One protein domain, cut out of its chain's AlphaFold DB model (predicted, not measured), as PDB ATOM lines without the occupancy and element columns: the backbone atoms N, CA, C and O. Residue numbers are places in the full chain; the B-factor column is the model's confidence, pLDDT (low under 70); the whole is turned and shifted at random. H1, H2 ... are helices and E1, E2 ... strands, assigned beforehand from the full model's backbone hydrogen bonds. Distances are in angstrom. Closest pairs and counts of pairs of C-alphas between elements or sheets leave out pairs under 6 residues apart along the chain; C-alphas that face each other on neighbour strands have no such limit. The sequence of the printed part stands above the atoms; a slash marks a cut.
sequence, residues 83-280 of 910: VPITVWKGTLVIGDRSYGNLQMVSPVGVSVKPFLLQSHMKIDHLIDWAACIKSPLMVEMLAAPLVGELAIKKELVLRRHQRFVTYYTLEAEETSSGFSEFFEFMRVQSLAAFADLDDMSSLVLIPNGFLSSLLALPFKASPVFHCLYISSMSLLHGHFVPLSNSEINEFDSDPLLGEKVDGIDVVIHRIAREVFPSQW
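Overview. This is residues 83 to 280 of the 910 residues of an uncharacterized protein of Enterobius vermicularis (UniProt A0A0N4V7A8). The body is a small, nearly closed barrel: E1, E2, E6, E7, E8 and E9 make its wall, and E3, running on into E4, fills the gap between E1 and E7. H4 lies across one end of the barrel as a cap, E5 widens the wall beside E6, the short helices H1, H2, H3 and H5 sit round the body, and residues 232 to 280, with H6 to H9, swing round it as a loose tail. The printed part has 198 residues with nine named helices and nine named strands, in the order E1 E2 E3 E4 H1 H2 H3 E5 E6 H4 E7 E8 H5 E9 H6 H7 H8 H9. The class is mixed, and the strands form one branched, strongly twisted sheet, antiparallel but for the parallel pair E1 and E3. The whole is compact, with a radius of gyration of the C-alphas of 16.1 A and spans of 44 by 40 by 36 A.

Arrangement. E1, residues 85 to 94, and E2, residues 97 to 106, form an antiparallel hairpin, with N 90 and O 102 3.0 A apart. E1 bends by 57 degrees at residue 90, E2 by 67 degrees at residue 101. E3, residues 120 to 123, is parallel to E1, with N 121 and O 91 2.8 A apart, and runs on into E4, residues 125 to 128, at 40 degrees. H1, residues 129 to 133, is on the sheet over E7, residues 191 to 198, at a height of 8.4 A. H2, residues 136 to 141, has a height over the sheet of 9.1 A; H3, residues 149 to 152, only grazes the sheet. E5, residues 155 to 158, and E6, residues 163 to 172, form a hairpin, with N 156 and O 165 2.9 A apart. E2 and E5 lie on one side of E6, and E9, residues 225 to 231, on the other side; N 105 and O 169 are 2.8 A apart, N 168 and O 227 3.1 A. H4, residues 177 to 188, is on the sheet at a height of 8.4 A, on the same face as H2; its closest C-alphas to E8, residues 201 to 207, are those of Arg 187 and Pro 207, 5.7 A apart. E7 is antiparallel to E4, with N 127 and O 192 2.8 A apart, and forms a hairpin with E8, with N 195 and O 203 3.0 A apart. The closest C-alphas of E3 and E7, Ile 123 and Ala 195, are 4.7 A apart. E8 and E9 are antiparallel, with N 204 and O 228 2.9 A apart. H5, residues 210 to 214, only grazes the sheet. H6, residues 245 to 251, is close to but not clearly touching H3, with the closest C-alphas, Ile 152 and Ile 248, 6.8 A apart. H7, residues 257 to 261, is near H5. H8, residues 266 to 275, is close to but not clearly touching H2, with the closest C-alphas, Val 139 and Val 275, 7.0 A apart; H9, residues 277 to 280, stands likewise to H8, with those of Arg 273 and Trp 280 7.4 A apart. Every O i to N i+4 pair is within hydrogen-bond range in H1, H2, H4, H5 and H7; H8 has 5 of 6, H6 1 of 3 with 3 of 4 O i to N i+3 pairs, and H3 and H9 are too short for such a pair.

Along the chain. E1 begins at C-alpha 85, (38.109, -16.377, 65.666), and is 24.8 A long; E2 is 25.0 A, E6 28.4 A, E7 22.2 A, E8 20.2 A and E9 18.6 A. H4 runs 16.1 A from C-alpha 177 at (20.228, -18.411, 49.901), and H8 13.9 A. H9 ends at C-alpha 280, (58.184, -12.536, 32.121).

Size, cuts and confidence. The C-alphas farthest apart, Glu 174 and Ser 278, are 47.1 A apart. The printed part has no cut. The long links are E2 to E3 and E9 to H6, 13 residues each. The mean pLDDT of the printed part is 84.0; under 70 are residues 108 to 109, 237 to 269, 271 to 272 and 277 to 280.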
ATOM      1  N   VAL A  83      40.132 -22.547  67.407       73.94
ATOM      2  CA  VAL A  83      38.766 -22.232  67.000       73.94
ATOM      3  C   VAL A  83      38.841 -20.976  66.122       73.94
ATOM      4  O   VAL A  83      39.456 -20.000  66.567       73.94
ATOM      5  N   PRO A  84      38.283 -20.992  64.896       81.12
ATOM      6  CA  PRO A  84      38.276 -19.823  64.023       81.12
ATOM      7  C   PRO A  84      37.717 -18.616  64.777       81.12
ATOM      8  O   PRO A  84      36.623 -18.675  65.338       81.12
ATOM      9  N   ILE A  85      38.489 -17.528  64.842       90.12
ATOM     10  CA  ILE A  85      38.109 -16.377  65.666       90.12
ATOM     11  C   ILE A  85      37.213 -15.463  64.839       90.12
ATOM     12  O   ILE A  85      37.688 -14.761  63.944       90.12
ATOM     13  N   THR A  86      35.922 -15.444  65.163       94.25
ATOM     14  CA  THR A  86      34.986 -14.439  64.657       94.25
ATOM     15  C   THR A  86      35.372 -13.064  65.202       94.25
ATOM     16  O   THR A  86      35.243 -12.800  66.397       94.25
ATOM     17  N   VAL A  87      35.852 -12.178  64.329       95.12
ATOM     18  CA  VAL A  87      36.275 -10.810  64.682       95.12
ATOM     19  C   VAL A  87      35.167  -9.775  64.504       95.12
ATOM     20  O   VAL A  87      35.211  -8.699  65.098       95.12
ATOM     21  N   TRP A  88      34.159 -10.087  63.691       96.56
ATOM     22  CA  TRP A  88      32.991  -9.243  63.460       96.56
ATOM     23  C   TRP A  88      31.779 -10.115  63.144       96.56
ATOM     24  O   TRP A  88      31.906 -11.151  62.494       96.56
ATOM     25  N   LYS A  89      30.604  -9.666  63.582       97.12
ATOM     26  CA  LYS A  89      29.301 -10.143  63.119       97.12
ATOM     27  C   LYS A  89      28.444  -8.939  62.764       97.12
ATOM     28  O   LYS A  89      28.550  -7.903  63.428       97.12
ATOM     29  N   GLY A  90      27.589  -9.076  61.759       96.69
ATOM     30  CA  GLY A  90      26.721  -7.985  61.345       96.69
ATOM     31  C   GLY A  90      25.968  -8.238  60.046       96.69
ATOM     32  O   GLY A  90      25.671  -9.372  59.672       96.69
ATOM     33  N   THR A  91      25.626  -7.136  59.385       97.31
ATOM     34  CA  THR A  91      24.897  -7.098  58.114       97.31
ATOM     35  C   THR A  91      25.771  -6.455  57.045       97.31
ATOM     36  O   THR A  91      26.290  -5.362  57.252       97.31
ATOM     37  N   LEU A  92      25.903  -7.101  55.893       97.00
ATOM     38  CA  LEU A  92      26.523  -6.545  54.689       97.00
ATOM     39  C   LEU A  92      25.446  -5.814  53.874       97.00
ATOM     40  O   LEU A  92      24.411  -6.403  53.570       97.00
ATOM     41  N   VAL A  93      25.656  -4.541  53.541       96.50
ATOM     42  CA  VAL A  93      24.686  -3.707  52.805       96.50
ATOM     43  C   VAL A  93      25.292  -3.288  51.472       96.50
ATOM     44  O   VAL A  93      26.357  -2.683  51.450       96.50
ATOM     45  N   ILE A  94      24.636  -3.613  50.359       94.75
ATOM     46  CA  ILE A  94      25.154  -3.392  49.003       94.75
ATOM     47  C   ILE A  94      24.022  -2.809  48.164       94.75
ATOM     48  O   ILE A  94      23.048  -3.499  47.863       94.75
ATOM     49  N   GLY A  95      24.123  -1.518  47.832       90.25
ATOM     50  CA  GLY A  95      22.979  -0.754  47.324       90.25
ATOM     51  C   GLY A  95      21.770  -0.895  48.257       90.25
ATOM     52  O   GLY A  95      21.904  -0.775  49.474       90.25
ATOM     53  N   ASP A  96      20.612  -1.230  47.689       91.38
ATOM     54  CA  ASP A  96      19.353  -1.421  48.427       91.38
ATOM     55  C   ASP A  96      19.241  -2.788  49.139       91.38
ATOM     56  O   ASP A  96      18.224  -3.082  49.769       91.38
ATOM     57  N   ARG A  97      20.243  -3.671  49.007       93.56
ATOM     58  CA  ARG A  97      20.196  -5.049  49.522       93.56
ATOM     59  C   ARG A  97      20.943  -5.185  50.842       93.56
ATOM     60  O   ARG A  97      22.077  -4.728  50.964       93.56
ATOM     61  N   SER A  98      20.349  -5.893  51.799       96.06
ATOM     62  CA  SER A  98      20.965  -6.234  53.081       96.06
ATOM     63  C   SER A  98      21.075  -7.750  53.272       96.06
ATOM     64  O   SER A  98      20.115  -8.498  53.107       96.06
ATOM     65  N   TYR A  99      22.270  -8.199  53.645       96.62
ATOM     66  CA  TYR A  99      22.614  -9.587  53.930       96.62
ATOM     67  C   TYR A  99      22.969  -9.689  55.414       96.62
ATOM     68  O   TYR A  99      24.072  -9.326  55.822       96.62
ATOM     69  N   GLY A 100      21.989 -10.083  56.232       95.56
ATOM     70  CA  GLY A 100      22.148 -10.266  57.679       95.56
ATOM     71  C   GLY A 100      22.859 -11.572  58.049       95.56
ATOM     72  O   GLY A 100      23.173 -12.383  57.181       95.56
ATOM     73  N   ASN A 101      23.072 -11.773  59.354       95.19
ATOM     74  CA  ASN A 101      23.667 -12.978  59.951       95.19
ATOM     75  C   ASN A 101      25.005 -13.391  59.303       95.19
ATOM     76  O   ASN A 101      25.266 -14.574  59.092       95.19
ATOM     77  N   LEU A 102      25.862 -12.418  58.974       97.38
ATOM     78  CA  LEU A 102      27.203 -12.691  58.459       97.38
ATOM     79  C   LEU A 102      28.253 -12.568  59.557       97.38
ATOM     80  O   LEU A 102      28.184 -11.673  60.405       97.38
ATOM     81  N   GLN A 103      29.267 -13.428  59.484       96.81
ATOM     82  CA  GLN A 103      30.429 -13.405  60.355       96.81
ATOM     83  C   GLN A 103      31.723 -13.246  59.553       96.81
ATOM     84  O   GLN A 103      31.940 -13.903  58.537       96.81
ATOM     85  N   MET A 104      32.604 -12.370  60.029       96.50
ATOM     86  CA  MET A 104      33.972 -12.256  59.537       96.50
ATOM     87  C   MET A 104      34.886 -12.998  60.506       96.50
ATOM     88  O   MET A 104      34.970 -12.668  61.691       96.50
ATOM     89  N   VAL A 105      35.562 -14.010  59.986       94.50
ATOM     90  CA  VAL A 105      36.434 -14.936  60.702       94.50
ATOM     91  C   VAL A 105      37.880 -14.661  60.308       94.50
ATOM     92  O   VAL A 105      38.187 -14.545  59.123       94.50
ATOM     93  N   SER A 106      38.793 -14.604  61.278       91.56
ATOM     94  CA  SER A 106      40.218 -14.742  60.976       91.56
ATOM     95  C   SER A 106      40.602 -16.227  60.974       91.56
ATOM     96  O   SER A 106      40.610 -16.834  62.053       91.56
ATOM     97  N   PRO A 107      40.974 -16.817  59.819       78.00
ATOM     98  CA  PRO A 107      41.455 -18.201  59.781       78.00
ATOM     99  C   PRO A 107      42.773 -18.366  60.554       78.00
ATOM    100  O   PRO A 107      43.037 -19.411  61.131       78.00
ATOM    101  N   VAL A 108      43.574 -17.299  60.651       69.06
ATOM    102  CA  VAL A 108      44.895 -17.308  61.301       69.06
ATOM    103  C   VAL A 108      44.829 -16.898  62.782       69.06
ATOM    104  O   VAL A 108      45.837 -16.538  63.394       69.06
ATOM    105  N   GLY A 109      43.641 -16.839  63.389       66.69
ATOM    106  CA  GLY A 109      43.482 -16.397  64.778       66.69
ATOM    107  C   GLY A 109      44.057 -14.995  65.039       66.69
ATOM    108  O   GLY A 109      44.762 -14.772  66.028       66.69
ATOM    109  N   VAL A 110      43.845 -14.049  64.121       72.62
ATOM    110  CA  VAL A 110      43.878 -12.618  64.449       72.62
ATOM    111  C   VAL A 110      42.578 -12.317  65.184       72.62
ATOM    112  O   VAL A 110      41.516 -12.362  64.582       72.62
ATOM    113  N   SER A 111      42.645 -12.022  66.481       78.00
ATOM    114  CA  SER A 111      41.478 -11.580  67.264       78.00
ATOM    115  C   SER A 111      41.175 -10.085  67.112       78.00
ATOM    116  O   SER A 111      40.202  -9.589  67.674       78.00
ATOM    117  N   VAL A 112      42.005  -9.356  66.361       86.12
ATOM    118  CA  VAL A 112      41.824  -7.931  66.080       86.12
ATOM    119  C   VAL A 112      40.783  -7.767  64.977       86.12
ATOM    120  O   VAL A 112      40.992  -8.172  63.832       86.12
ATOM    121  N   LYS A 113      39.658  -7.154  65.340       89.38
ATOM    122  CA  LYS A 113      38.651  -6.646  64.410       89.38
ATOM    123  C   LYS A 113      39.238  -5.491  63.578       89.38
ATOM    124  O   LYS A 113      39.868  -4.621  64.181       89.38
ATOM    125  N   PRO A 114      38.996  -5.431  62.254       88.00
ATOM    126  CA  PRO A 114      39.326  -4.258  61.445       88.00
ATOM    127  C   PRO A 114      38.779  -2.963  62.055       88.00
ATOM    128  O   PRO A 114      37.653  -2.936  62.572       88.00
ATOM    129  N   PHE A 115      39.568  -1.888  62.015       85.06
ATOM    130  CA  PHE A 115      39.128  -0.606  62.559       85.06
ATOM    131  C   PHE A 115      37.915  -0.071  61.783       85.06
ATOM    132  O   PHE A 115      37.683  -0.428  60.632       85.06
ATOM    133  N   LEU A 116      37.091   0.725  62.472       85.25
ATOM    134  CA  LEU A 116      35.881   1.389  61.958       85.25
ATOM    135  C   LEU A 116      34.770   0.489  61.375       85.25
ATOM    136  O   LEU A 116      33.686   0.988  61.081       85.25
ATOM    137  N   LEU A 117      34.964  -0.833  61.302       90.12
ATOM    138  CA  LEU A 117      34.002  -1.778  60.734       90.12
ATOM    139  C   LEU A 117      32.678  -1.799  61.528       90.12
ATOM    140  O   LEU A 117      32.571  -2.421  62.593       90.12
ATOM    141  N   GLN A 118      31.664  -1.087  61.035       92.06
ATOM    142  CA  GLN A 118      30.360  -0.932  61.693       92.06
ATOM    143  C   GLN A 118      29.551  -2.238  61.680       92.06
ATOM    144  O   GLN A 118      29.846  -3.146  60.909       92.06
ATOM    145  N   SER A 119      28.506  -2.357  62.508       94.00
ATOM    146  CA  SER A 119      27.583  -3.512  62.475       94.00
ATOM    147  C   SER A 119      26.843  -3.655  61.137       94.00
ATOM    148  O   SER A 119      26.426  -4.756  60.780       94.00
ATOM    149  N   HIS A 120      26.714  -2.557  60.391       94.75
ATOM    150  CA  HIS A 120      26.238  -2.525  59.015       94.75
ATOM    151  C   HIS A 120      27.420  -2.165  58.110       94.75
ATOM    152  O   HIS A 120      27.796  -1.002  57.987       94.75
ATOM    153  N   MET A 121      28.043  -3.181  57.518       95.12
ATOM    154  CA  MET A 121      29.172  -3.034  56.606       95.12
ATOM    155  C   MET A 121      28.635  -2.691  55.217       95.12
ATOM    156  O   MET A 121      28.180  -3.571  54.485       95.12
ATOM    157  N   LYS A 122      28.637  -1.402  54.878       95.19
ATOM    158  CA  LYS A 122      28.222  -0.922  53.560       95.19
ATOM    159  C   LYS A 122      29.327  -1.180  52.530       95.19
ATOM    160  O   LYS A 122      30.496  -0.954  52.822       95.19
ATOM    161  N   ILE A 123      28.945  -1.634  51.340       94.69
ATOM    162  CA  ILE A 123      29.782  -1.661  50.139       94.69
ATOM    163  C   ILE A 123      29.249  -0.605  49.180       94.69
ATOM    164  O   ILE A 123      28.116  -0.698  48.701       94.69
ATOM    165  N   ASP A 124      30.074   0.391  48.890       90.31
ATOM    166  CA  ASP A 124      29.729   1.479  47.979       90.31
ATOM    167  C   ASP A 124      29.939   1.101  46.512       90.31
ATOM    168  O   ASP A 124      29.269   1.643  45.629       90.31
ATOM    169  N   HIS A 125      30.876   0.191  46.225       94.88
ATOM    170  CA  HIS A 125      31.376  -0.041  44.873       94.88
ATOM    171  C   HIS A 125      31.491  -1.533  44.530       94.88
ATOM    172  O   HIS A 125      32.136  -2.304  45.237       94.88
ATOM    173  N   LEU A 126      30.919  -1.930  43.387       96.50
ATOM    174  CA  LEU A 126      31.280  -3.170  42.695       96.50
ATOM    175  C   LEU A 126      32.235  -2.829  41.546       96.50
ATOM    176  O   LEU A 126      31.995  -1.886  40.790       96.50
ATOM    177  N   ILE A 127      33.326  -3.581  41.447       96.06
ATOM    178  CA  ILE A 127      34.452  -3.340  40.546       96.06
ATOM    179  C   ILE A 127      34.703  -4.603  39.714       96.06
ATOM    180  O   ILE A 127      34.703  -5.715  40.240       96.06
ATOM    181  N   ASP A 128      34.964  -4.426  38.420       95.19
ATOM    182  CA  ASP A 128      35.445  -5.481  37.523       95.19
ATOM    183  C   ASP A 128      36.775  -6.061  38.051       95.19
ATOM    184  O   ASP A 128      37.731  -5.324  38.310       95.19
ATOM    185  N   TRP A 129      36.862  -7.385  38.211       92.00
ATOM    186  CA  TRP A 129      38.059  -8.066  38.718       92.00
ATOM    187  C   TRP A 129      39.359  -7.696  37.980       92.00
ATOM    188  O   TRP A 129      40.408  -7.601  38.613       92.00
ATOM    189  N   ALA A 130      39.315  -7.426  36.674       91.94
ATOM    190  CA  ALA A 130      40.466  -7.063  35.862       91.94
ATOM    191  C   ALA A 130      40.906  -5.620  36.131       91.94
ATOM    192  O   ALA A 130      42.102  -5.330  36.104       91.94
ATOM    193  N   ALA A 131      39.967  -4.723  36.449       93.12
ATOM    194  CA  ALA A 131      40.282  -3.389  36.952       93.12
ATOM    195  C   ALA A 131      40.848  -3.449  38.385       93.12
ATOM    196  O   ALA A 131      41.799  -2.734  38.697       93.12
ATOM    197  N   CYS A 132      40.332  -4.358  39.222       94.06
ATOM    198  CA  CYS A 132      40.847  -4.613  40.570       94.06
ATOM    199  C   CYS A 132      42.299  -5.133  40.543       94.06
ATOM    200  O   CYS A 132      43.174  -4.530  41.165       94.06
ATOM    201  N   ILE A 133      42.595  -6.173  39.745       93.69
ATOM    202  CA  ILE A 133      43.954  -6.720  39.545       93.69
ATOM    203  C   ILE A 133      44.935  -5.641  39.056       93.69
ATOM    204  O   ILE A 133      46.096  -5.641  39.458       93.69
ATOM    205  N   LYS A 134      44.479  -4.707  38.211       93.38
ATOM    206  CA  LYS A 134      45.294  -3.599  37.683       93.38
ATOM    207  C   LYS A 134      45.581  -2.483  38.694       93.38
ATOM    208  O   LYS A 134      46.359  -1.584  38.377       93.38
ATOM    209  N   SER A 135      44.996  -2.511  39.894       94.75
ATOM    210  CA  SER A 135      45.355  -1.554  40.945       94.75
ATOM    211  C   SER A 135      46.788  -1.794  41.451       94.75
ATOM    212  O   SER A 135      47.176  -2.948  41.647       94.75
ATOM    213  N   PRO A 136      47.597  -0.750  41.721       94.44
ATOM    214  CA  PRO A 136      48.997  -0.934  42.120       94.44
ATOM    215  C   PRO A 136      49.190  -1.769  43.397       94.44
ATOM    216  O   PRO A 136      50.202  -2.458  43.533       94.44
ATOM    217  N   LEU A 137      48.202  -1.759  44.299       94.69
ATOM    218  CA  LEU A 137      48.163  -2.590  45.504       94.69
ATOM    219  C   LEU A 137      48.069  -4.085  45.155       94.69
ATOM    220  O   LEU A 137      48.900  -4.872  45.605       94.69
ATOM    221  N   MET A 138      47.116  -4.466  44.298       95.06
ATOM    222  CA  MET A 138      46.945  -5.852  43.845       95.06
ATOM    223  C   MET A 138      48.124  -6.303  42.971       95.06
ATOM    224  O   MET A 138      48.588  -7.431  43.107       95.06
ATOM    225  N   VAL A 139      48.690  -5.409  42.152       94.12
ATOM    226  CA  VAL A 139      49.937  -5.656  41.401       94.12
ATOM    227  C   VAL A 139      51.132  -5.923  42.327       94.12
ATOM    228  O   VAL A 139      51.984  -6.750  41.999       94.12
ATOM    229  N   GLU A 140      51.228  -5.251  43.481       94.81
ATOM    230  CA  GLU A 140      52.264  -5.551  44.476       94.81
ATOM    231  C   GLU A 140      51.992  -6.887  45.187       94.81
ATOM    232  O   GLU A 140      52.917  -7.687  45.308       94.81
ATOM    233  N   MET A 141      50.743  -7.189  45.561       94.12
ATOM    234  CA  MET A 141      50.361  -8.490  46.141       94.12
ATOM    235  C   MET A 141      50.630  -9.674  45.201       94.12
ATOM    236  O   MET A 141      51.039 -10.736  45.656       94.12
ATOM    237  N   LEU A 142      50.438  -9.489  43.892       93.12
ATOM    238  CA  LEU A 142      50.690 -10.495  42.854       93.12
ATOM    239  C   LEU A 142      52.160 -10.586  42.423       93.12
ATOM    240  O   LEU A 142      52.506 -11.400  41.565       93.12
ATOM    241  N   ALA A 143      53.049  -9.767  42.988       91.56
ATOM    242  CA  ALA A 143      54.472  -9.893  42.723       91.56
ATOM    243  C   ALA A 143      55.014 -11.203  43.327       91.56
ATOM    244  O   ALA A 143      54.682 -11.573  44.452       91.56
ATOM    245  N   ALA A 144      55.935 -11.859  42.614       84.81
ATOM    246  CA  ALA A 144      56.519 -13.147  43.003       84.81
ATOM    247  C   ALA A 144      57.019 -13.292  44.468       84.81
ATOM    248  O   ALA A 144      56.927 -14.403  44.980       84.81
ATOM    249  N   PRO A 145      57.545 -12.259  45.168       87.62
ATOM    250  CA  PRO A 145      57.929 -12.396  46.579       87.62
ATOM    251  C   PRO A 145      56.784 -12.197  47.593       87.62
ATOM    252  O   PRO A 145      57.059 -12.283  48.784       87.62
ATOM    253  N   LEU A 146      55.557 -11.872  47.162       88.81
ATOM    254  CA  LEU A 146      54.406 -11.574  48.036       88.81
ATOM    255  C   LEU A 146      53.154 -12.424  47.728       88.81
ATOM    256  O   LEU A 146      52.315 -12.605  48.611       88.81
ATOM    257  N   VAL A 147      53.033 -12.982  46.519       89.19
ATOM    258  CA  VAL A 147      51.937 -13.903  46.160       89.19
ATOM    259  C   VAL A 147      51.968 -15.150  47.053       89.19
ATOM    260  O   VAL A 147      53.034 -15.705  47.316       89.19
ATOM    261  N   GLY A 148      50.816 -15.556  47.592       86.69
ATOM    262  CA  GLY A 148      50.725 -16.621  48.600       86.69
ATOM    263  C   GLY A 148      51.287 -16.274  49.989       86.69
ATOM    264  O   GLY A 148      50.966 -16.957  50.958       86.69
ATOM    265  N   GLU A 149      52.043 -15.182  50.171       88.81
ATOM    266  CA  GLU A 149      52.476 -14.793  51.520       88.81
ATOM    267  C   GLU A 149      51.292 -14.400  52.414       88.81
ATOM    268  O   GLU A 149      51.384 -14.572  53.624       88.81
ATOM    269  N   LEU A 150      50.178 -13.914  51.851       87.25
ATOM    270  CA  LEU A 150      48.976 -13.568  52.623       87.25
ATOM    271  C   LEU A 150      48.178 -14.796  53.103       87.25
ATOM    272  O   LEU A 150      47.431 -14.700  54.073       87.25
ATOM    273  N   ALA A 151      48.377 -15.965  52.488       82.81
ATOM    274  CA  ALA A 151      47.965 -17.225  53.096       82.81
ATOM    275  C   ALA A 151      48.822 -17.520  54.342       82.81
ATOM    276  O   ALA A 151      48.303 -17.770  55.427       82.81
ATOM    277  N   ILE A 152      50.147 -17.408  54.207       82.19
ATOM    278  CA  ILE A 152      51.125 -17.851  55.217       82.19
ATOM    279  C   ILE A 152      51.403 -16.776  56.304       82.19
ATOM    280  O   ILE A 152      52.158 -16.994  57.260       82.19
ATOM    281  N   LYS A 153      50.784 -15.593  56.211       85.19
ATOM    282  CA  LYS A 153      50.967 -14.479  57.151       85.19
ATOM    283  C   LYS A 153      49.638 -13.832  57.502       85.19
ATOM    284  O   LYS A 153      48.860 -13.462  56.635       85.19
ATOM    285  N   LYS A 154      49.453 -13.584  58.801       82.12
ATOM    286  CA  LYS A 154      48.328 -12.810  59.348       82.12
ATOM    287  C   LYS A 154      48.168 -11.429  58.683       82.12
ATOM    288  O   LYS A 154      47.049 -10.949  58.549       82.12
ATOM    289  N   GLU A 155      49.284 -10.800  58.311       91.75
ATOM    290  CA  GLU A 155      49.351  -9.477  57.685       91.75
ATOM    291  C   GLU A 155      50.545  -9.406  56.719       91.75
ATOM    292  O   GLU A 155      51.642  -9.887  57.025       91.75
ATOM    293  N   LEU A 156      50.326  -8.792  55.557       93.69
ATOM    294  CA  LEU A 156      51.305  -8.563  54.495       93.69
ATOM    295  C   LEU A 156      51.666  -7.072  54.427       93.69
ATOM    296  O   LEU A 156      50.790  -6.221  54.553       93.69
ATOM    297  N   VAL A 157      52.942  -6.740  54.193       94.75
ATOM    298  CA  VAL A 157      53.408  -5.342  54.096       94.75
ATOM    299  C   VAL A 157      53.716  -4.984  52.643       94.75
ATOM    300  O   VAL A 157      54.731  -5.419  52.095       94.75
ATOM    301  N   LEU A 158      52.866  -4.148  52.049       95.38
ATOM    302  CA  LEU A 158      53.039  -3.557  50.725       95.38
ATOM    303  C   LEU A 158      54.019  -2.386  50.837       95.38
ATOM    304  O   LEU A 158      53.682  -1.295  51.303       95.38
ATOM    305  N   ARG A 159      55.281  -2.647  50.483       93.44
ATOM    306  CA  ARG A 159      56.413  -1.752  50.759       93.44
ATOM    307  C   ARG A 159      56.450  -0.548  49.830       93.44
ATOM    308  O   ARG A 159      56.916   0.502  50.259       93.44
ATOM    309  N   ARG A 160      55.985  -0.682  48.583       92.88
ATOM    310  CA  ARG A 160      55.946   0.434  47.620       92.88
ATOM    311  C   ARG A 160      54.904   1.474  48.025       92.88
ATOM    312  O   ARG A 160      55.163   2.666  47.911       92.88
ATOM    313  N   HIS A 161      53.766   1.009  48.536       94.06
ATOM    314  CA  HIS A 161      52.607   1.843  48.868       94.06
ATOM    315  C   HIS A 161      52.481   2.177  50.359       94.06
ATOM    316  O   HIS A 161      51.557   2.881  50.746       94.06
ATOM    317  N   GLN A 162      53.376   1.659  51.208       94.00
ATOM    318  CA  GLN A 162      53.322   1.816  52.668       94.00
ATOM    319  C   GLN A 162      51.925   1.472  53.228       94.00
ATOM    320  O   GLN A 162      51.280   2.264  53.922       94.00
ATOM    321  N   ARG A 163      51.442   0.276  52.867       95.38
ATOM    322  CA  ARG A 163      50.161  -0.288  53.317       95.38
ATOM    323  C   ARG A 163      50.354  -1.674  53.926       95.38
ATOM    324  O   ARG A 163      51.260  -2.418  53.555       95.38
ATOM    325  N   PHE A 164      49.464  -2.021  54.839       95.38
ATOM    326  CA  PHE A 164      49.325  -3.331  55.454       95.38
ATOM    327  C   PHE A 164      48.056  -3.984  54.908       95.38
ATOM    328  O   PHE A 164      47.040  -3.306  54.767       95.38
ATOM    329  N   VAL A 165      48.103  -5.279  54.598       96.12
ATOM    330  CA  VAL A 165      46.932  -6.060  54.172       96.12
ATOM    331  C   VAL A 165      46.720  -7.194  55.162       96.12
ATOM    332  O   VAL A 165      47.569  -8.074  55.278       96.12
ATOM    333  N   THR A 166      45.599  -7.169  55.879       95.06
ATOM    334  CA  THR A 166      45.185  -8.228  56.813       95.06
ATOM    335  C   THR A 166      44.100  -9.086  56.167       95.06
ATOM    336  O   THR A 166      43.190  -8.552  55.528       95.06
ATOM    337  N   TYR A 167      44.190 -10.407  56.331       95.12
ATOM    338  CA  TYR A 167      43.292 -11.368  55.687       95.12
ATOM    339  C   TYR A 167      42.254 -11.971  56.645       95.12
ATOM    340  O   TYR A 167      42.580 -12.464  57.730       95.12
ATOM    341  N   TYR A 168      40.999 -11.977  56.191       95.62
ATOM    342  CA  TYR A 168      39.856 -12.602  56.857       95.62
ATOM    343  C   TYR A 168      38.946 -13.309  55.836       95.62
ATOM    344  O   TYR A 168      39.012 -13.044  54.636       95.62
ATOM    345  N   THR A 169      38.047 -14.171  56.310       96.06
ATOM    346  CA  THR A 169      36.957 -14.756  55.512       96.06
ATOM    347  C   THR A 169      35.601 -14.286  56.029       96.06
ATOM    348  O   THR A 169      35.327 -14.434  57.218       96.06
ATOM    349  N   LEU A 170      34.751 -13.753  55.152       97.19
ATOM    350  CA  LEU A 170      33.358 -13.401  55.427       97.19
ATOM    351  C   LEU A 170      32.447 -14.512  54.903       97.19
ATOM    352  O   LEU A 170      32.420 -14.807  53.707       97.19
ATOM    353  N   GLU A 171      31.695 -15.102  55.816       96.19
ATOM    354  CA  GLU A 171      30.816 -16.245  55.600       96.19
ATOM    355  C   GLU A 171      29.484 -16.004  56.328       96.19
ATOM    356  O   GLU A 171      29.417 -15.217  57.277       96.19
ATOM    357  N   ALA A 172      28.403 -16.634  55.873       96.50
ATOM    358  CA  ALA A 172      27.123 -16.557  56.569       96.50
ATOM    359  C   ALA A 172      27.104 -17.537  57.753       96.50
ATOM    360  O   ALA A 172      27.561 -18.671  57.625       96.50
ATOM    361  N   GLU A 173      26.586 -17.100  58.903       94.25
ATOM    362  CA  GLU A 173      26.445 -17.936  60.106       94.25
ATOM    363  C   GLU A 173      25.375 -19.027  59.922       94.25
ATOM    364  O   GLU A 173      25.489 -20.123  60.466       94.25
ATOM    365  N   GLU A 174      24.377 -18.748  59.084       92.69
ATOM    366  CA  GLU A 174      23.351 -19.683  58.620       92.69
ATOM    367  C   GLU A 174      23.343 -19.702  57.082       92.69
ATOM    368  O   GLU A 174      23.754 -18.735  56.437       92.69
ATOM    369  N   THR A 175      22.848 -20.774  56.457       89.56
ATOM    370  CA  THR A 175      22.833 -20.926  54.989       89.56
ATOM    371  C   THR A 175      21.805 -20.009  54.308       89.56
ATOM    372  O   THR A 175      20.736 -20.447  53.883       89.56
ATOM    373  N   SER A 176      22.134 -18.723  54.191       93.12
ATOM    374  CA  SER A 176      21.321 -17.702  53.525       93.12
ATOM    375  C   SER A 176      21.394 -17.838  52.001       93.12
ATOM    376  O   SER A 176      22.425 -17.539  51.391       93.12
ATOM    377  N   SER A 177      20.293 -18.249  51.362       93.88
ATOM    378  CA  SER A 177      20.228 -18.411  49.901       93.88
ATOM    379  C   SER A 177      20.555 -17.114  49.160       93.88
ATOM    380  O   SER A 177      21.337 -17.140  48.218       93.88
ATOM    381  N   GLY A 178      20.054 -15.969  49.634       94.69
ATOM    382  CA  GLY A 178      20.331 -14.665  49.026       94.69
ATOM    383  C   GLY A 178      21.812 -14.269  49.077       94.69
ATOM    384  O   GLY A 178      22.302 -13.633  48.143       94.69
ATOM    385  N   PHE A 179      22.540 -14.661  50.130       95.81
ATOM    386  CA  PHE A 179      23.992 -14.464  50.212       95.81
ATOM    387  C   PHE A 179      24.730 -15.378  49.223       95.81
ATOM    388  O   PHE A 179      25.594 -14.901  48.494       95.81
ATOM    389  N   SER A 180      24.332 -16.651  49.118       95.69
ATOM    390  CA  SER A 180      24.876 -17.595  48.129       95.69
ATOM    391  C   SER A 180      24.594 -17.171  46.678       95.69
ATOM    392  O   SER A 180      25.484 -17.232  45.838       95.69
ATOM    393  N   GLU A 181      23.389 -16.680  46.376       95.81
ATOM    394  CA  GLU A 181      23.027 -16.115  45.065       95.81
ATOM    395  C   GLU A 181      23.863 -14.876  44.720       95.81
ATOM    396  O   GLU A 181      24.231 -14.672  43.563       95.81
ATOM    397  N   PHE A 182      24.168 -14.037  45.714       95.50
ATOM    398  CA  PHE A 182      25.000 -12.851  45.532       95.50
ATOM    399  C   PHE A 182      26.483 -13.196  45.351       95.50
ATOM    400  O   PHE A 182      27.150 -12.621  44.490       95.50
ATOM    401  N   PHE A 183      26.977 -14.171  46.113       96.38
ATOM    402  CA  PHE A 183      28.291 -14.778  45.931       96.38
ATOM    403  C   PHE A 183      28.450 -15.339  44.512       96.38
ATOM    404  O   PHE A 183      29.381 -14.954  43.805       96.38
ATOM    405  N   GLU A 184      27.500 -16.158  44.053       95.69
ATOM    406  CA  GLU A 184      27.508 -16.716  42.699       95.69
ATOM    407  C   GLU A 184      27.378 -15.637  41.619       95.69
ATOM    408  O   GLU A 184      28.073 -15.701  40.607       95.69
ATOM    409  N   PHE A 185      26.561 -14.601  41.837       95.12
ATOM    410  CA  PHE A 185      26.512 -13.444  40.941       95.12
ATOM    411  C   PHE A 185      27.886 -12.774  40.807       95.12
ATOM    412  O   PHE A 185      28.356 -12.584  39.687       95.12
ATOM    413  N   MET A 186      28.554 -12.451  41.920       96.06
ATOM    414  CA  MET A 186      29.882 -11.835  41.878       96.06
ATOM    415  C   MET A 186      30.927 -12.756  41.241       96.06
ATOM    416  O   MET A 186      31.759 -12.283  40.470       96.06
ATOM    417  N   ARG A 187      30.869 -14.062  41.520       94.88
ATOM    418  CA  ARG A 187      31.784 -15.066  40.962       94.88
ATOM    419  C   ARG A 187      31.620 -15.210  39.445       94.88
ATOM    420  O   ARG A 187      32.616 -15.241  38.734       94.88
ATOM    421  N   VAL A 188      30.382 -15.255  38.946       93.12
ATOM    422  CA  VAL A 188      30.062 -15.448  37.516       93.12
ATOM    423  C   VAL A 188      30.172 -14.156  36.698       93.12
ATOM    424  O   VAL A 188      30.494 -14.217  35.515       93.12
ATOM    425  N   GLN A 189      29.921 -12.985  37.293       94.75
ATOM    426  CA  GLN A 189      30.173 -11.686  36.648       94.75
ATOM    427  C   GLN A 189      31.624 -11.199  36.816       94.75
ATOM    428  O   GLN A 189      31.946 -10.102  36.365       94.75
ATOM    429  N   SER A 190      32.488 -11.987  37.463       94.44
ATOM    430  CA  SER A 190      33.890 -11.651  37.730       94.44
ATOM    431  C   SER A 190      34.065 -10.282  38.407       94.44
ATOM    432  O   SER A 190      34.759  -9.391  37.913       94.44
ATOM    433  N   LEU A 191      33.406 -10.108  39.556       96.31
ATOM    434  CA  LEU A 191      33.384  -8.864  40.328       96.31
ATOM    435  C   LEU A 191      34.123  -8.997  41.662       96.31
ATOM    436  O   LEU A 191      34.050 -10.023  42.339       96.31
ATOM    437  N   ALA A 192      34.750  -7.901  42.081       96.94
ATOM    438  CA  ALA A 192      35.157  -7.648  43.456       96.94
ATOM    439  C   ALA A 192      34.283  -6.531  44.051       96.94
ATOM    440  O   ALA A 192      33.865  -5.611  43.348       96.94
ATOM    441  N   ALA A 193      34.005  -6.600  45.348       97.00
ATOM    442  CA  ALA A 193      33.337  -5.535  46.088       97.00
ATOM    443  C   ALA A 193      34.399  -4.693  46.803       97.00
ATOM    444  O   ALA A 193      35.384  -5.231  47.309       97.00
ATOM    445  N   PHE A 194      34.200  -3.381  46.842       96.00
ATOM    446  CA  PHE A 194      35.099  -2.427  47.478       96.00
ATOM    447  C   PHE A 194      34.299  -1.468  48.360       96.00
ATOM    448  O   PHE A 194      33.295  -0.893  47.928       96.00
ATOM    449  N   ALA A 195      34.767  -1.295  49.591       95.00
ATOM    450  CA  ALA A 195      34.290  -0.286  50.524       95.00
ATOM    451  C   ALA A 195      35.473   0.549  51.011       95.00
ATOM    452  O   ALA A 195      36.498  -0.012  51.402       95.00
ATOM    453  N   ASP A 196      35.309   1.867  51.028       93.31
ATOM    454  CA  ASP A 196      36.202   2.760  51.764       93.31
ATOM    455  C   ASP A 196      35.655   2.901  53.188       93.31
ATOM    456  O   ASP A 196      34.454   3.108  53.373       93.31
ATOM    457  N   LEU A 197      36.510   2.723  54.196       92.19
ATOM    458  CA  LEU A 197      36.105   2.761  55.606       92.19
ATOM    459  C   LEU A 197      36.500   4.094  56.254       92.19
ATOM    460  O   LEU A 197      35.725   4.649  57.034       92.19
ATOM    461  N   ASP A 198      37.679   4.605  55.898       88.25
ATOM    462  CA  ASP A 198      38.181   5.957  56.152       88.25
ATOM    463  C   ASP A 198      39.335   6.287  55.188       88.25
ATOM    464  O   ASP A 198      39.818   5.415  54.469       88.25
ATOM    465  N   ASP A 199      39.847   7.523  55.232       84.50
ATOM    466  CA  ASP A 199      40.993   8.014  54.434       84.50
ATOM    467  C   ASP A 199      42.271   7.139  54.538       84.50
ATOM    468  O   ASP A 199      43.252   7.328  53.812       84.50
ATOM    469  N   MET A 200      42.291   6.211  55.500       89.69
ATOM    470  CA  MET A 200      43.430   5.408  55.920       89.69
ATOM    471  C   MET A 200      43.193   3.894  55.834       89.69
ATOM    472  O   MET A 200      44.152   3.137  56.048       89.69
ATOM    473  N   SER A 201      41.984   3.429  55.504       94.44
ATOM    474  CA  SER A 201      41.683   2.010  55.324       94.44
ATOM    475  C   SER A 201      40.470   1.712  54.437       94.44
ATOM    476  O   SER A 201      39.440   2.386  54.460       94.44
ATOM    477  N   SER A 202      40.591   0.620  53.686       95.75
ATOM    478  CA  SER A 202      39.601   0.166  52.711       95.75
ATOM    479  C   SER A 202      39.507  -1.360  52.736       95.75
ATOM    480  O   SER A 202      40.452  -2.059  53.113       95.75
ATOM    481  N   LEU A 203      38.368  -1.902  52.317       96.62
ATOM    482  CA  LEU A 203      38.076  -3.331  52.333       96.62
ATOM    483  C   LEU A 203      37.760  -3.834  50.924       96.62
ATOM    484  O   LEU A 203      36.820  -3.357  50.288       96.62
ATOM    485  N   VAL A 204      38.501  -4.846  50.466       97.31
ATOM    486  CA  VAL A 204      38.187  -5.583  49.233       97.31
ATOM    487  C   VAL A 204      37.550  -6.923  49.596       97.31
ATOM    488  O   VAL A 204      38.133  -7.700  50.353       97.31
ATOM    489  N   LEU A 205      36.371  -7.204  49.044       97.50
ATOM    490  CA  LEU A 205      35.703  -8.503  49.112       97.50
ATOM    491  C   LEU A 205      35.841  -9.223  47.767       97.50
ATOM    492  O   LEU A 205      35.399  -8.722  46.730       97.50
ATOM    493  N   ILE A 206      36.426 -10.415  47.792       97.31
ATOM    494  CA  ILE A 206      36.679 -11.256  46.616       97.31
ATOM    495  C   ILE A 206      35.925 -12.579  46.809       97.31
ATOM    496  O   ILE A 206      36.175 -13.247  47.812       97.31
ATOM    497  N   PRO A 207      35.008 -12.990  45.915       97.19
ATOM    498  CA  PRO A 207      34.376 -14.305  46.020       97.19
ATOM    499  C   PRO A 207      35.429 -15.403  45.823       97.19
ATOM    500  O   PRO A 207      36.296 -15.271  44.955       97.19
ATOM    501  N   ASN A 208      35.362 -16.486  46.606       94.69
ATOM    502  CA  ASN A 208      36.198 -17.655  46.353       94.69
ATOM    503  C   ASN A 208      36.016 -18.177  44.915       94.69
ATOM    504  O   ASN A 208      34.907 -18.224  44.376       94.69
ATOM    505  N   GLY A 209      37.129 -18.556  44.299       92.69
ATOM    506  CA  GLY A 209      37.236 -18.922  42.901       92.69
ATOM    507  C   GLY A 209      38.563 -18.429  42.339       92.69
ATOM    508  O   GLY A 209      39.614 -18.518  42.964       92.69
ATOM    509  N   PHE A 210      38.537 -17.892  41.129       89.38
ATOM    510  CA  PHE A 210      39.761 -17.683  40.362       89.38
ATOM    511  C   PHE A 210      40.619 -16.490  40.831       89.38
ATOM    512  O   PHE A 210      41.844 -16.581  40.799       89.38
ATOM    513  N   LEU A 211      40.024 -15.394  41.327       91.19
ATOM    514  CA  LEU A 211      40.800 -14.259  41.858       91.19
ATOM    515  C   LEU A 211      41.437 -14.573  43.228       91.19
ATOM    516  O   LEU A 211      42.556 -14.131  43.486       91.19
ATOM    517  N   SER A 212      40.779 -15.363  44.085       93.56
ATOM    518  CA  SER A 212      41.391 -15.850  45.330       93.56
ATOM    519  C   SER A 212      42.511 -16.856  45.046       93.56
ATOM    520  O   SER A 212      43.590 -16.727  45.622       93.56
ATOM    521  N   SER A 213      42.314 -17.764  44.082       91.44
ATOM    522  CA  SER A 213      43.355 -18.679  43.588       91.44
ATOM    523  C   SER A 213      44.560 -17.948  42.984       91.44
ATOM    524  O   SER A 213      45.697 -18.332  43.248       91.44
ATOM    525  N   LEU A 214      44.352 -16.861  42.229       91.06
ATOM    526  CA  LEU A 214      45.433 -16.044  41.655       91.06
ATOM    527  C   LEU A 214      46.285 -15.340  42.729       91.06
ATOM    528  O   LEU A 214      47.488 -15.164  42.553       91.06
ATOM    529  N   LEU A 215      45.674 -14.964  43.855       91.88
ATOM    530  CA  LEU A 215      46.367 -14.444  45.039       91.88
ATOM    531  C   LEU A 215      46.974 -15.551  45.929       91.88
ATOM    532  O   LEU A 215      47.684 -15.232  46.887       91.88
ATOM    533  N   ALA A 216      46.700 -16.824  45.620       93.06
ATOM    534  CA  ALA A 216      46.985 -18.002  46.439       93.06
ATOM    535  C   ALA A 216      46.451 -17.879  47.885       93.06
ATOM    536  O   ALA A 216      47.170 -18.087  48.862       93.06
ATOM    537  N   LEU A 217      45.172 -17.512  48.008       92.38
ATOM    538  CA  LEU A 217      44.394 -17.579  49.252       92.38
ATOM    539  C   LEU A 217      43.787 -18.990  49.432       92.38
ATOM    540  O   LEU A 217      43.669 -19.713  48.443       92.38
ATOM    541  N   PRO A 218      43.357 -19.387  50.653       89.19
ATOM    542  CA  PRO A 218      42.598 -20.620  50.876       89.19
ATOM    543  C   PRO A 218      41.463 -20.821  49.883       89.19
ATOM    544  O   PRO A 218      40.689 -19.895  49.651       89.19
ATOM    545  N   PHE A 219      41.273 -22.050  49.420       86.69
ATOM    546  CA  PHE A 219      40.028 -22.432  48.771       86.69
ATOM    547  C   PHE A 219      39.071 -23.025  49.814       86.69
ATOM    548  O   PHE A 219      39.407 -23.985  50.502       86.69
ATOM    549  N   LYS A 220      37.862 -22.467  49.947       87.44
ATOM    550  CA  LYS A 220      36.782 -23.025  50.782       87.44
ATOM    551  C   LYS A 220      35.641 -23.511  49.887       87.44
ATOM    552  O   LYS A 220      35.180 -22.776  49.021       87.44
ATOM    553  N   ALA A 221      35.144 -24.724  50.132       88.00
ATOM    554  CA  ALA A 221      34.023 -25.302  49.377       88.00
ATOM    555  C   ALA A 221      32.660 -24.623  49.650       88.00
ATOM    556  O   ALA A 221      31.686 -24.879  48.947       88.00
ATOM    557  N   SER A 222      32.572 -23.775  50.680       91.12
ATOM    558  CA  SER A 222      31.408 -22.944  50.993       91.12
ATOM    559  C   SER A 222      31.459 -21.583  50.272       91.12
ATOM    560  O   SER A 222      32.547 -21.099  49.950       91.12
ATOM    561  N   PRO A 223      30.307 -20.916  50.047       94.81
ATOM    562  CA  PRO A 223      30.270 -19.555  49.511       94.81
ATOM    563  C   PRO A 223      30.865 -18.576  50.533       94.81
ATOM    564  O   PRO A 223      30.236 -18.242  51.538       94.81
ATOM    565  N   VAL A 224      32.106 -18.150  50.295       95.81
ATOM    566  CA  VAL A 224      32.901 -17.332  51.221       95.81
ATOM    567  C   VAL A 224      33.594 -16.200  50.475       95.81
ATOM    568  O   VAL A 224      34.292 -16.427  49.489       95.81
ATOM    569  N   PHE A 225      33.454 -14.977  50.983       97.38
ATOM    570  CA  PHE A 225      34.226 -13.838  50.499       97.38
ATOM    571  C   PHE A 225      35.557 -13.735  51.248       97.38
ATOM    572  O   PHE A 225      35.604 -13.614  52.473       97.38
ATOM    573  N   HIS A 226      36.654 -13.711  50.504       96.56
ATOM    574  CA  HIS A 226      37.961 -13.321  51.012       96.56
ATOM    575  C   HIS A 226      37.968 -11.814  51.239       96.56
ATOM    576  O   HIS A 226      37.653 -11.040  50.337       96.56
ATOM    577  N   CYS A 227      38.317 -11.409  52.453       96.75
ATOM    578  CA  CYS A 227      38.338 -10.023  52.888       96.75
ATOM    579  C   CYS A 227      39.787  -9.563  52.998       96.75
ATOM    580  O   CYS A 227      40.528 -10.035  53.865       96.75
ATOM    581  N   LEU A 228      40.175  -8.635  52.130       96.81
ATOM    582  CA  LEU A 228      41.452  -7.937  52.194       96.81
ATOM    583  C   LEU A 228      41.206  -6.591  52.873       96.81
ATOM    584  O   LEU A 228      40.716  -5.657  52.236       96.81
ATOM    585  N   TYR A 229      41.502  -6.495  54.169       96.38
ATOM    586  CA  TYR A 229      41.501  -5.210  54.865       96.38
ATOM    587  C   TYR A 229      42.850  -4.533  54.633       96.38
ATOM    588  O   TYR A 229      43.879  -5.012  55.117       96.38
ATOM    589  N   ILE A 230      42.839  -3.448  53.865       96.50
ATOM    590  CA  ILE A 230      44.016  -2.662  53.500       96.50
ATOM    591  C   ILE A 230      44.045  -1.423  54.395       96.50
ATOM    592  O   ILE A 230      43.059  -0.700  54.460       96.50
ATOM    593  N   SER A 231      45.160  -1.147  55.072       95.81
ATOM    594  CA  SER A 231      45.295   0.029  55.944       95.81
ATOM    595  C   SER A 231      46.686   0.658  55.883       95.81
ATOM    596  O   SER A 231      47.674   0.003  55.553       95.81
ATOM    597  N   SER A 232      46.787   1.943  56.220       94.12
ATOM    598  CA  SER A 232      48.055   2.622  56.511       94.12
ATOM    599  C   SER A 232      48.721   2.141  57.809       94.12
ATOM    600  O   SER A 232      49.920   2.346  57.989       94.12
ATOM    601  N   MET A 233      47.977   1.475  58.702       91.88
ATOM    602  CA  MET A 233      48.460   1.001  59.999       91.88
ATOM    603  C   MET A 233      48.361  -0.522  60.129       91.88
ATOM    604  O   MET A 233      47.353  -1.126  59.773       91.88
ATOM    605  N   SER A 234      49.392  -1.138  60.714       91.56
ATOM    606  CA  SER A 234      49.372  -2.558  61.082       91.56
ATOM    607  C   SER A 234      48.310  -2.832  62.154       91.56
ATOM    608  O   SER A 234      48.282  -2.164  63.193       91.56
ATOM    609  N   LEU A 235      47.484  -3.860  61.961       86.81
ATOM    610  CA  LEU A 235      46.600  -4.388  63.006       86.81
ATOM    611  C   LEU A 235      47.364  -5.238  64.036       86.81
ATOM    612  O   LEU A 235      46.835  -5.543  65.104       86.81
ATOM    613  N   LEU A 236      48.612  -5.615  63.736       83.12
ATOM    614  CA  LEU A 236      49.401  -6.614  64.467       83.12
ATOM    615  C   LEU A 236      50.701  -6.058  65.066       83.12
ATOM    616  O   LEU A 236      51.640  -6.819  65.313       83.12
ATOM    617  N   HIS A 237      50.760  -4.740  65.293       60.38
ATOM    618  CA  HIS A 237      51.911  -3.994  65.815       60.38
ATOM    619  C   HIS A 237      52.776  -4.797  66.813       60.38
ATOM    620  O   HIS A 237      52.416  -4.999  67.972       60.38
ATOM    621  N   GLY A 238      53.957  -5.229  66.354       48.09
ATOM    622  CA  GLY A 238      54.963  -5.938  67.157       48.09
ATOM    623  C   GLY A 238      54.932  -7.473  67.099       48.09
ATOM    624  O   GLY A 238      55.880  -8.095  67.576       48.09
ATOM    625  N   HIS A 239      53.920  -8.098  66.487       45.94
ATOM    626  CA  HIS A 239      53.732  -9.554  66.493       45.94
ATOM    627  C   HIS A 239      53.591 -10.172  65.090       45.94
ATOM    628  O   HIS A 239      52.543 -10.702  64.717       45.94
ATOM    629  N   PHE A 240      54.709 -10.225  64.354       51.97
ATOM    630  CA  PHE A 240      54.878 -11.159  63.231       51.97
ATOM    631  C   PHE A 240      54.903 -12.606  63.746       51.97
ATOM    632  O   PHE A 240      55.962 -13.178  64.006       51.97
ATOM    633  N   VAL A 241      53.719 -13.192  63.916       55.19
ATOM    634  CA  VAL A 241      53.537 -14.618  64.200       55.19
ATOM    635  C   VAL A 241      53.294 -15.327  62.860       55.19
ATOM    636  O   VAL A 241      52.230 -15.104  62.275       55.19
ATOM    637  N   PRO A 242      54.247 -16.130  62.345       56.28
ATOM    638  CA  PRO A 242      54.014 -16.960  61.162       56.28
ATOM    639  C   PRO A 242      52.957 -18.032  61.457       56.28
ATOM    640  O   PRO A 242      52.678 -18.316  62.627       56.28
ATOM    641  N   LEU A 243      52.391 -18.650  60.413       55.38
ATOM    642  CA  LEU A 243      51.525 -19.817  60.601       55.38
ATOM    643  C   LEU A 243      52.227 -20.905  61.421       55.38
ATOM    644  O   LEU A 243      53.411 -21.194  61.246       55.38
ATOM    645  N   SER A 244      51.452 -21.557  62.282       57.88
ATOM    646  CA  SER A 244      51.767 -22.910  62.733       57.88
ATOM    647  C   SER A 244      51.485 -23.900  61.604       57.88
ATOM    648  O   SER A 244      50.549 -23.699  60.835       57.88
ATOM    649  N   ASN A 245      52.246 -24.992  61.514       58.03
ATOM    650  CA  ASN A 245      52.103 -25.971  60.427       58.03
ATOM    651  C   ASN A 245      50.667 -26.514  60.294       58.03
ATOM    652  O   ASN A 245      50.208 -26.774  59.197       58.03
ATOM    653  N   SER A 246      49.919 -26.615  61.397       54.22
ATOM    654  CA  SER A 246      48.506 -27.011  61.374       54.22
ATOM    655  C   SER A 246      47.574 -26.009  60.695       54.22
ATOM    656  O   SER A 246      46.531 -26.420  60.211       54.22
ATOM    657  N   GLU A 247      47.925 -24.720  60.688       57.31
ATOM    658  CA  GLU A 247      47.241 -23.741  59.843       57.31
ATOM    659  C   GLU A 247      47.678 -23.958  58.391       57.31
ATOM    660  O   GLU A 247      46.801 -24.125  57.561       57.31
ATOM    661  N   ILE A 248      48.989 -24.060  58.096       60.75
ATOM    662  CA  ILE A 248      49.531 -24.273  56.728       60.75
ATOM    663  C   ILE A 248      48.831 -25.444  56.017       60.75
ATOM    664  O   ILE A 248      48.368 -25.278  54.895       60.75
ATOM    665  N   ASN A 249      48.646 -26.574  56.703       55.59
ATOM    666  CA  ASN A 249      47.972 -27.757  56.161       55.59
ATOM    667  C   ASN A 249      46.507 -27.520  55.707       55.59
ATOM    668  O   ASN A 249      45.975 -28.345  54.969       55.59
ATOM    669  N   GLU A 250      45.834 -26.445  56.140       55.38
ATOM    670  CA  GLU A 250      44.507 -26.048  55.629       55.38
ATOM    671  C   GLU A 250      44.620 -25.305  54.279       55.38
ATOM    672  O   GLU A 250      43.742 -25.428  53.429       55.38
ATOM    673  N   PHE A 251      45.735 -24.601  54.038       51.50
ATOM    674  CA  PHE A 251      46.073 -23.945  52.764       51.50
ATOM    675  C   PHE A 251      46.675 -24.930  51.748       51.50
ATOM    676  O   PHE A 251      46.457 -24.764  50.552       51.50
ATOM    677  N   ASP A 252      47.359 -25.983  52.213       45.81
ATOM    678  CA  ASP A 252      47.884 -27.083  51.381       45.81
ATOM    679  C   ASP A 252      46.778 -28.019  50.834       45.81
ATOM    680  O   ASP A 252      47.067 -29.051  50.223       45.81
ATOM    681  N   SER A 253      45.498 -27.670  51.021       50.12
ATOM    682  CA  SER A 253      44.372 -28.283  50.307       50.12
ATOM    683  C   SER A 253      44.367 -27.827  48.840       50.12
ATOM    684  O   SER A 253      43.611 -26.955  48.418       50.12
ATOM    685  N   ASP A 254      45.293 -28.410  48.075       41.66
ATOM    686  CA  ASP A 254      45.663 -27.980  46.729       41.66
ATOM    687  C   ASP A 254      44.426 -27.849  45.808       41.66
ATOM    688  O   ASP A 254      43.724 -28.848  45.605       41.66
ATOM    689  N   PRO A 255      44.112 -26.649  45.259       45.28
ATOM    690  CA  PRO A 255      42.885 -26.443  44.492       45.28
ATOM    691  C   PRO A 255      42.779 -27.438  43.338       45.28
ATOM    692  O   PRO A 255      43.709 -27.549  42.530       45.28
ATOM    693  N   LEU A 256      41.655 -28.166  43.298       42.28
ATOM    694  CA  LEU A 256      41.446 -29.348  42.457       42.28
ATOM    695  C   LEU A 256      41.923 -29.093  41.025       42.28
ATOM    696  O   LEU A 256      41.434 -28.186  40.353       42.28
ATOM    697  N   LEU A 257      42.879 -29.904  40.561       35.38
ATOM    698  CA  LEU A 257      43.714 -29.567  39.402       35.38
ATOM    699  C   LEU A 257      42.926 -29.257  38.114       35.38
ATOM    700  O   LEU A 257      43.396 -28.469  37.300       35.38
ATOM    701  N   GLY A 258      41.716 -29.805  37.955       32.56
ATOM    702  CA  GLY A 258      40.809 -29.467  36.853       32.56
ATOM    703  C   GLY A 258      40.452 -27.975  36.781       32.56
ATOM    704  O   GLY A 258      40.522 -27.389  35.704       32.56
ATOM    705  N   GLU A 259      40.182 -27.317  37.918       44.97
ATOM    706  CA  GLU A 259      39.892 -25.871  37.950       44.97
ATOM    707  C   GLU A 259      41.134 -25.011  37.658       44.97
ATOM    708  O   GLU A 259      41.006 -23.876  37.201       44.97
ATOM    709  N   LYS A 260      42.347 -25.544  37.876       45.25
ATOM    710  CA  LYS A 260      43.606 -24.869  37.514       45.25
ATOM    711  C   LYS A 260      43.959 -24.998  36.028       45.25
ATOM    712  O   LYS A 260      44.656 -24.130  35.508       45.25
ATOM    713  N   VAL A 261      43.552 -26.085  35.368       37.00
ATOM    714  CA  VAL A 261      44.063 -26.471  34.037       37.00
ATOM    715  C   VAL A 261      43.135 -26.059  32.893       37.00
ATOM    716  O   VAL A 261      43.629 -25.542  31.893       37.00
ATOM    717  N   ASP A 262      41.813 -26.199  33.036       37.81
ATOM    718  CA  ASP A 262      40.864 -25.955  31.931       37.81
ATOM    719  C   ASP A 262      40.673 -24.467  31.567       37.81
ATOM    720  O   ASP A 262      39.968 -24.138  30.610       37.81
ATOM    721  N   GLY A 263      41.323 -23.542  32.283       41.19
ATOM    722  CA  GLY A 263      41.231 -22.124  31.956       41.19
ATOM    723  C   GLY A 263      42.095 -21.182  32.783       41.19
ATOM    724  O   GLY A 263      41.545 -20.292  33.426       41.19
ATOM    725  N   ILE A 264      43.431 -21.256  32.679       49.62
ATOM    726  CA  ILE A 264      44.254 -20.050  32.909       49.62
ATOM    727  C   ILE A 264      43.883 -19.052  31.808       49.62
ATOM    728  O   ILE A 264      44.408 -19.105  30.695       49.62
ATOM    729  N   ASP A 265      42.913 -18.191  32.118       55.81
ATOM    730  CA  ASP A 265      42.238 -17.332  31.151       55.81
ATOM    731  C   ASP A 265      43.249 -16.570  30.274       55.81
ATOM    732  O   ASP A 265      44.265 -16.042  30.742       55.81
ATOM    733  N   VAL A 266      42.938 -16.450  28.983       61.94
ATOM    734  CA  VAL A 266      43.635 -15.547  28.062       61.94
ATOM    735  C   VAL A 266      43.627 -14.117  28.620       61.94
ATOM    736  O   VAL A 266      44.578 -13.371  28.383       61.94
ATOM    737  N   VAL A 267      42.620 -13.754  29.424       62.16
ATOM    738  CA  VAL A 267      42.577 -12.529  30.232       62.16
ATOM    739  C   VAL A 267      43.666 -12.501  31.315       62.16
ATOM    740  O   VAL A 267      44.345 -11.482  31.385       62.16
ATOM    741  N   ILE A 268      43.954 -13.571  32.077       63.09
ATOM    742  CA  ILE A 268      45.159 -13.607  32.942       63.09
ATOM    743  C   ILE A 268      46.414 -13.476  32.100       63.09
ATOM    744  O   ILE A 268      47.242 -12.615  32.381       63.09
ATOM    745  N   HIS A 269      46.578 -14.289  31.056       63.28
ATOM    746  CA  HIS A 269      47.814 -14.245  30.281       63.28
ATOM    747  C   HIS A 269      47.996 -12.896  29.573       63.28
ATOM    748  O   HIS A 269      49.129 -12.520  29.281       63.28
ATOM    749  N   ARG A 270      46.922 -12.145  29.301       76.19
ATOM    750  CA  ARG A 270      46.962 -10.735  28.892       76.19
ATOM    751  C   ARG A 270      47.334  -9.827  30.066       76.19
ATOM    752  O   ARG A 270      48.322  -9.116  29.951       76.19
ATOM    753  N   ILE A 271      46.607  -9.862  31.182       68.06
ATOM    754  CA  ILE A 271      46.824  -8.975  32.335       68.06
ATOM    755  C   ILE A 271      48.226  -9.165  32.918       68.06
ATOM    756  O   ILE A 271      48.920  -8.182  33.124       68.06
ATOM    757  N   ALA A 272      48.713 -10.393  33.090       67.69
ATOM    758  CA  ALA A 272      50.081 -10.667  33.528       67.69
ATOM    759  C   ALA A 272      51.139 -10.119  32.547       67.69
ATOM    760  O   ALA A 272      52.188  -9.653  32.985       67.69
ATOM    761  N   ARG A 273      50.859 -10.098  31.232       74.25
ATOM    762  CA  ARG A 273      51.716  -9.428  30.233       74.25
ATOM    763  C   ARG A 273      51.598  -7.901  30.265       74.25
ATOM    764  O   ARG A 273      52.592  -7.238  30.014       74.25
ATOM    765  N   GLU A 274      50.431  -7.343  30.581       78.75
ATOM    766  CA  GLU A 274      50.217  -5.894  30.740       78.75
ATOM    767  C   GLU A 274      50.827  -5.356  32.049       78.75
ATOM    768  O   GLU A 274      51.344  -4.242  32.076       78.75
ATOM    769  N   VAL A 275      50.807  -6.158  33.119       72.38
ATOM    770  CA  VAL A 275      51.248  -5.812  34.480       72.38
ATOM    771  C   VAL A 275      52.730  -6.132  34.721       72.38
ATOM    772  O   VAL A 275      53.427  -5.349  35.366       72.38
ATOM    773  N   PHE A 276      53.248  -7.240  34.176       74.44
ATOM    774  CA  PHE A 276      54.650  -7.664  34.326       74.44
ATOM    775  C   PHE A 276      55.434  -7.744  32.987       74.44
ATOM    776  O   PHE A 276      56.237  -8.671  32.806       74.44
ATOM    777  N   PRO A 277      55.276  -6.783  32.043       66.00
ATOM    778  CA  PRO A 277      55.756  -6.900  30.656       66.00
ATOM    779  C   PRO A 277      57.264  -7.146  30.534       66.00
ATOM    780  O   PRO A 277      57.720  -7.839  29.629       66.00
ATOM    781  N   SER A 278      58.053  -6.580  31.449       57.84
ATOM    782  CA  SER A 278      59.516  -6.590  31.398       57.84
ATOM    783  C   SER A 278      60.179  -7.753  32.143       57.84
ATOM    784  O   SER A 278      61.384  -7.942  31.981       57.84
ATOM    785  N   GLN A 279      59.433  -8.519  32.951       56.25
ATOM    786  CA  GLN A 279      59.994  -9.578  33.807       56.25
ATOM    787  C   GLN A 279      59.696 -10.992  33.299       56.25
ATOM    788  O   GLN A 279      60.569 -11.850  33.388       56.25
ATOM    789  N   TRP A 280      58.517 -11.231  32.714       50.41
ATOM    790  CA  TRP A 280      58.184 -12.536  32.121       50.41
ATOM    791  C   TRP A 280      58.995 -12.828  30.849       50.41
ATOM    792  O   TRP A 280      59.583 -13.897  30.721       50.41
TER     793      TRP A 280